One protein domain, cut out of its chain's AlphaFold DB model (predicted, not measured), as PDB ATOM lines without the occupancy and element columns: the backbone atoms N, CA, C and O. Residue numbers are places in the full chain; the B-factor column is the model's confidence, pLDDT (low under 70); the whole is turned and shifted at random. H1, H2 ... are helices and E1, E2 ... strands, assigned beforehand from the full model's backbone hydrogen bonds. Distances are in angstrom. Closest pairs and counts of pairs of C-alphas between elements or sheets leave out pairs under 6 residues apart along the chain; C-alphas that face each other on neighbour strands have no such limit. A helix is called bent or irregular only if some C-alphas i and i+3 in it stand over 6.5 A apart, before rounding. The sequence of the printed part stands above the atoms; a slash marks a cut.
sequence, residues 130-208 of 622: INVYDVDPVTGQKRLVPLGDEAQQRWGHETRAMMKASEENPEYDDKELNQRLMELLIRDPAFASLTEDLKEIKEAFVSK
ATOM      1  N   ILE A 130     244.977 195.116 217.986       63.66
ATOM      2  CA  ILE A 130     244.380 195.521 219.262       63.66
ATOM      3  C   ILE A 130     242.860 195.634 219.094       63.66
ATOM      4  O   ILE A 130     242.362 196.453 218.322       63.66
ATOM      5  N   ASN A 131     242.115 194.819 219.840       70.19
ATOM      6  CA  ASN A 131     240.659 194.921 219.918       70.19
ATOM      7  C   ASN A 131     240.283 195.837 221.088       70.19
ATOM      8  O   ASN A 131     240.503 195.473 222.244       70.19
ATOM      9  N   VAL A 132     239.713 197.005 220.787       72.88
ATOM     10  CA  VAL A 132     239.181 197.924 221.802       72.88
ATOM     11  C   VAL A 132     237.735 197.534 222.092       72.88
ATOM     12  O   VAL A 132     236.922 197.414 221.178       72.88
ATOM     13  N   TYR A 133     237.418 197.304 223.364       75.25
ATOM     14  CA  TYR A 133     236.066 196.974 223.804       75.25
ATOM     15  C   TYR A 133     235.540 198.077 224.711       75.25
ATOM     16  O   TYR A 133     236.212 198.445 225.671       75.25
ATOM     17  N   ASP A 134     234.325 198.531 224.440       75.62
ATOM     18  CA  ASP A 134     233.538 199.321 225.372       75.62
ATOM     19  C   ASP A 134     232.707 198.367 226.236       75.62
ATOM     20  O   ASP A 134     232.177 197.368 225.736       75.62
ATOM     21  N   VAL A 135     232.649 198.612 227.541       77.75
ATOM     22  CA  VAL A 135     231.934 197.748 228.486       77.75
ATOM     23  C   VAL A 135     230.742 198.521 229.006       77.75
ATOM     24  O   VAL A 135     230.914 199.495 229.730       77.75
ATOM     25  N   ASP A 136     229.538 198.055 228.678       71.31
ATOM     26  CA  ASP A 136     228.319 198.645 229.221       71.31
ATOM     27  C   ASP A 136     228.349 198.534 230.759       71.31
ATOM     28  O   ASP A 136     228.382 197.416 231.292       71.31
ATOM     29  N   PRO A 137     228.344 199.660 231.494       69.12
ATOM     30  CA  PRO A 137     228.486 199.661 232.945       69.12
ATOM     31  C   PRO A 137     227.296 199.017 233.669       69.12
ATOM     32  O   PRO A 137     227.424 198.655 234.839       69.12
ATOM     33  N   VAL A 138     226.145 198.861 233.005       66.81
ATOM     34  CA  VAL A 138     224.928 198.278 233.590       66.81
ATOM     35  C   VAL A 138     224.844 196.777 233.327       66.81
ATOM     36  O   VAL A 138     224.472 196.012 234.217       66.81
ATOM     37  N   THR A 139     225.177 196.338 232.111       73.81
ATOM     38  CA  THR A 139     225.017 194.931 231.701       73.81
ATOM     39  C   THR A 139     226.322 194.133 231.703       73.81
ATOM     40  O   THR A 139     226.288 192.903 231.641       73.81
ATOM     41  N   GLY A 140     227.475 194.806 231.772       75.19
ATOM     42  CA  GLY A 140     228.805 194.198 231.681       75.19
ATOM     43  C   GLY A 140     229.132 193.626 230.298       75.19
ATOM     44  O   GLY A 140     230.151 192.947 230.139       75.19
ATOM     45  N   GLN A 141     228.278 193.853 229.294       78.12
ATOM     46  CA  GLN A 141     228.510 193.366 227.940       78.12
ATOM     47  C   GLN A 141     229.622 194.167 227.267       78.12
ATOM     48  O   GLN A 141     229.604 195.395 227.241       78.12
ATOM     49  N   LYS A 142     230.591 193.440 226.702       77.25
ATOM     50  CA  LYS A 142     231.694 194.014 225.932       77.25
ATOM     51  C   LYS A 142     231.262 194.183 224.483       77.25
ATOM     52  O   LYS A 142     231.007 193.192 223.798       77.25
ATOM     53  N   ARG A 143     231.221 195.418 224.006       74.38
ATOM     54  CA  ARG A 143     231.001 195.756 222.603       74.38
ATOM     55  C   ARG A 143     232.338 196.114 221.970       74.38
ATOM     56  O   ARG A 143     233.071 196.934 222.502       74.38
ATOM     57  N   LEU A 144     232.665 195.497 220.836       74.31
ATOM     58  CA  LEU A 144     233.844 195.889 220.064       74.31
ATOM     59  C   LEU A 144     233.627 197.305 219.508       74.31
ATOM     60  O   LEU A 144     232.626 197.548 218.829       74.31
ATOM     61  N   VAL A 145     234.556 198.213 219.796       71.69
ATOM     62  CA  VAL A 145     234.583 199.560 219.224       71.69
ATOM     63  C   VAL A 145     235.424 199.502 217.950       71.69
ATOM     64  O   VAL A 145     236.602 199.140 218.021       71.69
ATOM     65  N   PRO A 146     234.854 199.807 216.773       67.06
ATOM     66  CA  PRO A 146     235.650 199.919 215.560       67.06
ATOM     67  C   PRO A 146     236.612 201.108 215.698       67.06
ATOM     68  O   PRO A 146     236.186 202.197 216.070       67.06
ATOM     69  N   LEU A 147     237.898 200.918 215.382       64.94
ATOM     70  CA  LEU A 147     238.934 201.965 215.473       64.94
ATOM     71  C   LEU A 147     238.827 203.064 214.387       64.94
ATOM     72  O   LEU A 147     239.737 203.880 214.250       64.94
ATOM     73  N   GLY A 148     237.719 203.121 213.644       69.19
ATOM     74  CA  GLY A 148     237.535 204.042 212.520       69.19
ATOM     75  C   GLY A 148     238.389 203.695 211.295       69.19
ATOM     76  O   GLY A 148     239.288 202.851 211.366       69.19
ATOM     77  N   ASP A 149     238.090 204.345 210.172       78.81
ATOM     78  CA  ASP A 149     238.800 204.163 208.895       78.81
ATOM     79  C   ASP A 149     240.199 204.813 208.928       78.81
ATOM     80  O   ASP A 149     240.474 205.677 209.770       78.81
ATOM     81  N   GLU A 150     241.085 204.467 207.984       77.62
ATOM     82  CA  GLU A 150     242.458 205.007 207.911       77.62
ATOM     83  C   GLU A 150     242.502 206.550 207.973       77.62
ATOM     84  O   GLU A 150     243.333 207.144 208.670       77.62
ATOM     85  N   ALA A 151     241.569 207.214 207.287       77.62
ATOM     86  CA  ALA A 151     241.457 208.670 207.286       77.62
ATOM     87  C   ALA A 151     241.111 209.239 208.674       77.62
ATOM     88  O   ALA A 151     241.656 210.267 209.068       77.62
ATOM     89  N   GLN A 152     240.251 208.561 209.440       77.38
ATOM     90  CA  GLN A 152     239.866 208.990 210.788       77.38
ATOM     91  C   GLN A 152     241.017 208.817 211.782       77.38
ATOM     92  O   GLN A 152     241.216 209.668 212.646       77.38
ATOM     93  N   GLN A 153     241.810 207.754 211.631       77.94
ATOM     94  CA  GLN A 153     242.985 207.513 212.470       77.94
ATOM     95  C   GLN A 153     244.067 208.578 212.242       77.94
ATOM     96  O   GLN A 153     244.614 209.113 213.207       77.94
ATOM     97  N   ARG A 154     244.331 208.938 210.979       82.62
ATOM     98  CA  ARG A 154     245.245 210.038 210.623       82.62
ATOM     99  C   ARG A 154     244.752 211.376 211.161       82.62
ATOM    100  O   ARG A 154     245.500 212.079 211.831       82.62
ATOM    101  N   TRP A 155     243.475 211.672 210.941       83.25
ATOM    102  CA  TRP A 155     242.839 212.903 211.405       83.25
ATOM    103  C   TRP A 155     242.895 213.041 212.939       83.25
ATOM    104  O   TRP A 155     243.237 214.100 213.468       83.25
ATOM    105  N   GLY A 156     242.640 211.955 213.676       82.81
ATOM    106  CA  GLY A 156     242.754 211.934 215.137       82.81
ATOM    107  C   GLY A 156     244.194 212.094 215.634       82.81
ATOM    108  O   GLY A 156     244.417 212.723 216.666       82.81
ATOM    109  N   HIS A 157     245.176 211.565 214.901       82.25
ATOM    110  CA  HIS A 157     246.591 211.756 215.217       82.25
ATOM    111  C   HIS A 157     247.039 213.207 215.007       82.25
ATOM    112  O   HIS A 157     247.658 213.780 215.897       82.25
ATOM    113  N   GLU A 158     246.695 213.816 213.870       86.12
ATOM    114  CA  GLU A 158     246.979 215.234 213.609       86.12
ATOM    115  C   GLU A 158     246.371 216.137 214.684       86.12
ATOM    116  O   GLU A 158     247.044 217.024 215.196       86.12
ATOM    117  N   THR A 159     245.130 215.858 215.095       86.38
ATOM    118  CA  THR A 159     244.461 216.621 216.160       86.38
ATOM    119  C   THR A 159     245.202 216.491 217.497       86.38
ATOM    120  O   THR A 159     245.355 217.475 218.211       86.38
ATOM    121  N   ARG A 160     245.737 215.305 217.838       83.62
ATOM    122  CA  ARG A 160     246.595 215.143 219.031       83.62
ATOM    123  C   ARG A 160     247.928 215.870 218.918       83.62
ATOM    124  O   ARG A 160     248.396 216.394 219.920       83.62
ATOM    125  N   ALA A 161     248.524 215.905 217.731       85.88
ATOM    126  CA  ALA A 161     249.746 216.665 217.505       85.88
ATOM    127  C   ALA A 161     249.506 218.173 217.690       85.88
ATOM    128  O   ALA A 161     250.326 218.834 218.315       85.88
ATOM    129  N   MET A 162     248.361 218.694 217.229       85.88
ATOM    130  CA  MET A 162     247.950 220.084 217.471       85.88
ATOM    131  C   MET A 162     247.710 220.368 218.958       85.88
ATOM    132  O   MET A 162     248.187 221.380 219.452       85.88
ATOM    133  N   MET A 163     247.051 219.461 219.696       86.88
ATOM    134  CA  MET A 163     246.880 219.611 221.153       86.88
ATOM    135  C   MET A 163     248.228 219.690 221.873       86.88
ATOM    136  O   MET A 163     248.432 220.573 222.695       86.88
ATOM    137  N   LYS A 164     249.178 218.818 221.515       85.69
ATOM    138  CA  LYS A 164     250.530 218.845 222.085       85.69
ATOM    139  C   LYS A 164     251.278 220.136 221.726       85.69
ATOM    140  O   LYS A 164     251.934 220.711 222.582       85.69
ATOM    141  N   ALA A 165     251.151 220.609 220.486       87.00
ATOM    142  CA  ALA A 165     251.759 221.868 220.057       87.00
ATOM    143  C   ALA A 165     251.175 223.091 220.788       87.00
ATOM    144  O   ALA A 165     251.930 223.999 221.119       87.00
ATOM    145  N   SER A 166     249.868 223.093 221.069       88.31
ATOM    146  CA  SER A 166     249.189 224.117 221.879       88.31
ATOM    147  C   SER A 166     249.649 224.085 223.344       88.31
ATOM    148  O   SER A 166     249.976 225.119 223.918       88.31
ATOM    149  N   GLU A 167     249.794 222.893 223.936       85.88
ATOM    150  CA  GLU A 167     250.319 222.733 225.304       85.88
ATOM    151  C   GLU A 167     251.788 223.174 225.441       85.88
ATOM    152  O   GLU A 167     252.187 223.695 226.483       85.88
ATOM    153  N   GLU A 168     252.602 222.960 224.403       90.50
ATOM    154  CA  GLU A 168     254.029 223.302 224.396       90.50
ATOM    155  C   GLU A 168     254.301 224.773 224.030       90.50
ATOM    156  O   GLU A 168     255.335 225.311 224.431       90.50
ATOM    157  N   ASN A 169     253.402 225.436 223.292       86.50
ATOM    158  CA  ASN A 169     253.576 226.812 222.830       86.50
ATOM    159  C   ASN A 169     252.408 227.730 223.265       86.50
ATOM    160  O   ASN A 169     251.349 227.691 222.641       86.50
ATOM    161  N   PRO A 170     252.621 228.645 224.233       80.19
ATOM    162  CA  PRO A 170     251.615 229.630 224.665       80.19
ATOM    163  C   PRO A 170     251.138 230.603 223.567       80.19
ATOM    164  O   PRO A 170     250.108 231.260 223.711       80.19
ATOM    165  N   GLU A 171     251.898 230.725 222.476       83.06
ATOM    166  CA  GLU A 171     251.586 231.574 221.319       83.06
ATOM    167  C   GLU A 171     250.923 230.804 220.161       83.06
ATOM    168  O   GLU A 171     250.780 231.339 219.065       83.06
ATOM    169  N   TYR A 172     250.537 229.542 220.359       84.56
ATOM    170  CA  TYR A 172     249.886 228.751 219.315       84.56
ATOM    171  C   TYR A 172     248.485 229.293 218.963       84.56
ATOM    172  O   TYR A 172     247.697 229.628 219.846       84.56
ATOM    173  N   ASP A 173     248.158 229.367 217.666       86.25
ATOM    174  CA  ASP A 173     246.815 229.750 217.207       86.25
ATOM    175  C   ASP A 173     245.858 228.554 217.297       86.25
ATOM    176  O   ASP A 173     245.802 227.687 216.420       86.25
ATOM    177  N   ASP A 174     245.078 228.521 218.375       85.81
ATOM    178  CA  ASP A 174     244.142 227.435 218.661       85.81
ATOM    179  C   ASP A 174     242.921 227.402 217.726       85.81
ATOM    180  O   ASP A 174     242.110 226.479 217.837       85.81
ATOM    181  N   LYS A 175     242.746 228.356 216.798       88.38
ATOM    182  CA  LYS A 175     241.567 228.417 215.911       88.38
ATOM    183  C   LYS A 175     241.319 227.096 215.181       88.38
ATOM    184  O   LYS A 175     240.218 226.545 215.258       88.38
ATOM    185  N   GLU A 176     242.333 226.553 214.505       88.12
ATOM    186  CA  GLU A 176     242.189 225.296 213.755       88.12
ATOM    187  C   GLU A 176     241.956 224.101 214.694       88.12
ATOM    188  O   GLU A 176     241.116 223.238 214.417       88.12
ATOM    189  N   LEU A 177     242.647 224.071 215.836       90.19
ATOM    190  CA  LEU A 177     242.495 223.021 216.840       90.19
ATOM    191  C   LEU A 177     241.069 223.007 217.418       90.19
ATOM    192  O   LEU A 177     240.410 221.966 217.416       90.19
ATOM    193  N   ASN A 178     240.561 224.161 217.843       88.31
ATOM    194  CA  ASN A 178     239.222 224.327 218.406       88.31
ATOM    195  C   ASN A 178     238.128 223.971 217.394       88.31
ATOM    196  O   ASN A 178     237.169 223.269 217.733       88.31
ATOM    197  N   GLN A 179     238.298 224.357 216.125       89.94
ATOM    198  CA  GLN A 179     237.388 223.947 215.056       89.94
ATOM    199  C   GLN A 179     237.369 222.424 214.869       89.94
ATOM    200  O   GLN A 179     236.290 221.839 214.739       89.94
ATOM    201  N   ARG A 180     238.534 221.760 214.899       89.31
ATOM    202  CA  ARG A 180     238.623 220.291 214.811       89.31
ATOM    203  C   ARG A 180     237.990 219.602 216.024       89.31
ATOM    204  O   ARG A 180     237.287 218.606 215.858       89.31
ATOM    205  N   LEU A 181     238.174 220.133 217.231       88.94
ATOM    206  CA  LEU A 181     237.541 219.600 218.441       88.94
ATOM    207  C   LEU A 181     236.008 219.721 218.390       88.94
ATOM    208  O   LEU A 181     235.311 218.766 218.734       88.94
ATOM    209  N   MET A 182     235.467 220.829 217.876       89.56
ATOM    210  CA  MET A 182     234.017 220.946 217.667       89.56
ATOM    211  C   MET A 182     233.502 219.995 216.587       89.56
ATOM    212  O   MET A 182     232.420 219.428 216.736       89.56
ATOM    213  N   GLU A 183     234.275 219.737 215.528       89.19
ATOM    214  CA  GLU A 183     233.913 218.725 214.530       89.19
ATOM    215  C   GLU A 183     233.811 217.308 215.113       89.19
ATOM    216  O   GLU A 183     232.968 216.530 214.658       89.19
ATOM    217  N   LEU A 184     234.619 216.966 216.125       86.81
ATOM    218  CA  LEU A 184     234.484 215.693 216.844       86.81
ATOM    219  C   LEU A 184     233.153 215.601 217.580       86.81
ATOM    220  O   LEU A 184     232.469 214.586 217.463       86.81
ATOM    221  N   LEU A 185     232.774 216.663 218.290       86.69
ATOM    222  CA  LEU A 185     231.508 216.718 219.020       86.69
ATOM    223  C   LEU A 185     230.312 216.677 218.063       86.69
ATOM    224  O   LEU A 185     229.352 215.961 218.315       86.69
ATOM    225  N   ILE A 186     230.399 217.363 216.921       88.50
ATOM    226  CA  ILE A 186     229.371 217.342 215.869       88.50
ATOM    227  C   ILE A 186     229.178 215.935 215.280       88.50
ATOM    228  O   ILE A 186     228.060 215.565 214.921       88.50
ATOM    229  N   ARG A 187     230.254 215.147 215.144       84.19
ATOM    230  CA  ARG A 187     230.195 213.780 214.597       84.19
ATOM    231  C   ARG A 187     229.677 212.749 215.599       84.19
ATOM    232  O   ARG A 187     229.257 211.673 215.170       84.19
ATOM    233  N   ASP A 188     229.709 213.044 216.896       84.12
ATOM    234  CA  ASP A 188     229.258 212.123 217.935       84.12
ATOM    235  C   ASP A 188     227.713 212.116 218.035       84.12
ATOM    236  O   ASP A 188     227.094 213.147 218.326       84.12
ATOM    237  N   PRO A 189     227.051 210.955 217.837       82.75
ATOM    238  CA  PRO A 189     225.599 210.829 217.956       82.75
ATOM    239  C   PRO A 189     225.032 211.274 219.310       82.75
ATOM    240  O   PRO A 189     223.852 211.623 219.382       82.75
ATOM    241  N   ALA A 190     225.835 211.262 220.380       81.44
ATOM    242  CA  ALA A 190     225.418 211.726 221.703       81.44
ATOM    243  C   ALA A 190     225.082 213.228 221.731       81.44
ATOM    244  O   ALA A 190     224.267 213.655 222.551       81.44
ATOM    245  N   PHE A 191     225.651 214.012 220.810       86.44
ATOM    246  CA  PHE A 191     225.486 215.465 220.718       86.44
ATOM    247  C   PHE A 191     224.612 215.898 219.532       86.44
ATOM    248  O   PHE A 191     224.553 217.081 219.200       86.44
ATOM    249  N   ALA A 192     223.869 214.969 218.921       85.12
ATOM    250  CA  ALA A 192     223.014 215.249 217.764       85.12
ATOM    251  C   ALA A 192     221.961 216.354 218.009       85.12
ATOM    252  O   ALA A 192     221.527 217.018 217.073       85.12
ATOM    253  N   SER A 193     221.534 216.570 219.261       86.81
ATOM    254  CA  SER A 193     220.593 217.645 219.611       86.81
ATOM    255  C   SER A 193     221.233 219.032 219.713       86.81
ATOM    256  O   SER A 193     220.502 220.011 219.736       86.81
ATOM    257  N   LEU A 194     222.562 219.107 219.825       86.50
ATOM    258  CA  LEU A 194     223.340 220.344 219.980       86.50
ATOM    259  C   LEU A 194     224.120 220.686 218.705       86.50
ATOM    260  O   LEU A 194     224.996 221.538 218.712       86.50
ATOM    261  N   THR A 195     223.852 219.994 217.598       86.25
ATOM    262  CA  THR A 195     224.639 220.136 216.370       86.25
ATOM    263  C   THR A 195     224.538 221.528 215.743       86.25
ATOM    264  O   THR A 195     225.488 221.950 215.092       86.25
ATOM    265  N   GLU A 196     223.415 222.230 215.906       86.94
ATOM    266  CA  GLU A 196     223.261 223.615 215.434       86.94
ATOM    267  C   GLU A 196     224.098 224.571 216.295       86.94
ATOM    268  O   GLU A 196     224.981 225.232 215.757       86.94
ATOM    269  N   ASP A 197     223.944 224.513 217.621       85.94
ATOM    270  CA  ASP A 197     224.740 225.297 218.577       85.94
ATOM    271  C   ASP A 197     226.255 225.062 218.405       85.94
ATOM    272  O   ASP A 197     227.058 225.990 218.424       85.94
ATOM    273  N   LEU A 198     226.676 223.811 218.186       87.31
ATOM    274  CA  LEU A 198     228.086 223.467 217.975       87.31
ATOM    275  C   LEU A 198     228.638 223.998 216.643       87.31
ATOM    276  O   LEU A 198     229.837 224.256 216.550       87.31
ATOM    277  N   LYS A 199     227.799 224.158 215.612       89.19
ATOM    278  CA  LYS A 199     228.209 224.798 214.350       89.19
ATOM    279  C   LYS A 199     228.374 226.301 214.525       89.19
ATOM    280  O   LYS A 199     229.359 226.838 214.038       89.19
ATOM    281  N   GLU A 200     227.467 226.937 215.257       89.00
ATOM    282  CA  GLU A 200     227.562 228.360 215.592       89.00
ATOM    283  C   GLU A 200     228.838 228.649 216.396       89.00
ATOM    284  O   GLU A 200     229.628 229.511 216.022       89.00
ATOM    285  N   ILE A 201     229.121 227.846 217.428       86.00
ATOM    286  CA  ILE A 201     230.360 227.960 218.216       86.00
ATOM    287  C   ILE A 201     231.599 227.725 217.343       86.00
ATOM    288  O   ILE A 201     232.604 228.414 217.500       86.00
ATOM    289  N   LYS A 202     231.543 226.772 216.404       87.94
ATOM    290  CA  LYS A 202     232.651 226.512 215.476       87.94
ATOM    291  C   LYS A 202     232.953 227.726 214.589       87.94
ATOM    292  O   LYS A 202     234.123 228.004 214.331       87.94
ATOM    293  N   GLU A 203     231.920 228.410 214.101       86.81
ATOM    294  CA  GLU A 203     232.052 229.613 213.267       86.81
ATOM    295  C   GLU A 203     232.504 230.836 214.077       86.81
ATOM    296  O   GLU A 203     233.166 231.712 213.528       86.81
ATOM    297  N   ALA A 204     232.229 230.859 215.384       85.56
ATOM    298  CA  ALA A 204     232.626 231.930 216.295       85.56
ATOM    299  C   ALA A 204     234.107 231.897 216.725       85.56
ATOM    300  O   ALA A 204     234.554 232.818 217.405       85.56
ATOM    301  N   PHE A 205     234.885 230.864 216.376       83.62
ATOM    302  CA  PHE A 205     236.317 230.855 216.692       83.62
ATOM    303  C   PHE A 205     237.094 231.808 215.782       83.62
ATOM    304  O   PHE A 205     237.216 231.590 214.574       83.62
ATOM    305  N   VAL A 206     237.664 232.830 216.407       81.12
ATOM    306  CA  VAL A 206     238.471 233.892 215.803       81.12
ATOM    307  C   VAL A 206     239.961 233.593 216.037       81.12
ATOM    308  O   VAL A 206     240.296 232.902 217.001       81.12
ATOM    309  N   SER A 207     240.857 234.027 215.140       84.38
ATOM    310  CA  SER A 207     242.306 233.830 215.352       84.38
ATOM    311  C   SER A 207     242.830 234.772 216.436       84.38
ATOM    312  O   SER A 207     242.217 235.799 216.729       84.38
ATOM    313  N   LYS A 208     243.995 234.462 217.017       78.25
ATOM    314  CA  LYS A 208     244.621 235.339 218.023       78.25
ATOM    315  C   LYS A 208     244.890 236.757 217.482       78.25
ATOM    316  O   LYS A 208     244.678 237.726 218.202       78.25
TER     317      LYS A 208
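Overview. This is residues 130 to 208 of the 622 residues of an uncharacterized protein of Epicoccum nigrum (UniProt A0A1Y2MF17). Three helices fold back and forth in a loose zigzag, H2 in the middle between H1 and H3, and a small two-stranded hairpin of E1 and E2 is set off at one end, joined to this helical part through the link into H1. H2 and H3 pack side by side, while H1 meets H2 along only a part of its length, and its first residues, 150 to 154, stand free. The printed part has 79 residues, with two named strands and then three named helices in the order E1, E2, H1, H2, H3; the sheet is E1 - E2, antiparallel, and the class is mostly helix. The whole is loose, with a radius of gyration of the C-alphas of 15.8 A, and elongated, spanning 46 by 30 by 23 A.

Arrangement. Start at E1, residues 132 to 135, and its antiparallel neighbour E2, residues 142 to 145, which form a hairpin with 138 degrees between their directions. Look there for N 134 and O 143, 2.8 A apart, and N 145 and O 132, 2.9 A apart, both within hydrogen-bond range. Go on to H1, residues 150 to 168, and H2, residues 175 to 187, a helical hairpin. They touch, H1 with residues 159 to 163 alone and H2 with residues 177 to 181 alone; their closest C-alphas, those of Met 162 and Leu 177, are 6.2 A apart. They run opposite ways at a steep tilt of 42 degrees. H2 and H3, residues 189 to 203, are a second helical hairpin and touch, closest at the C-alphas of Gln 179 and Lys 202, 5.4 A apart. They run opposite ways at a shallow tilt of 27 degrees. H1 and H3 are apart, E1 is apart from H1, H2 and H3, and E2 is apart from H2 and H3. In H1 and H2 every O i to N i+4 pair is within hydrogen-bond range; in H3, 7 of 11 are.

Along the chain. Find C-alpha 132 at (239.181, 197.924, 221.802), where E1 begins; E1 is 9.9 A long and E2 9.2 A. From C-alpha 150 at (242.458, 205.007, 207.911), H1 runs 27.2 A to C-alpha 168. H2 is 18.6 A long. H3 is 20.4 A long and irregular, with C-alphas 190 and 193 7.9 A apart; it ends at C-alpha 203, at (232.052, 229.613, 213.267).

Size, cuts and confidence. The C-alphas of Thr 139 and Lys 208 are the two farthest apart, at 46.9 A. The printed part has no cut and no long link. Residues 188 to 193, of which 189 to 193 belong to H3, stand free. In the B-factor column of this model the mean pLDDT of the printed part is 82.1, and you will find values under 70 at residues 130, 137 to 138 and 146 to 148.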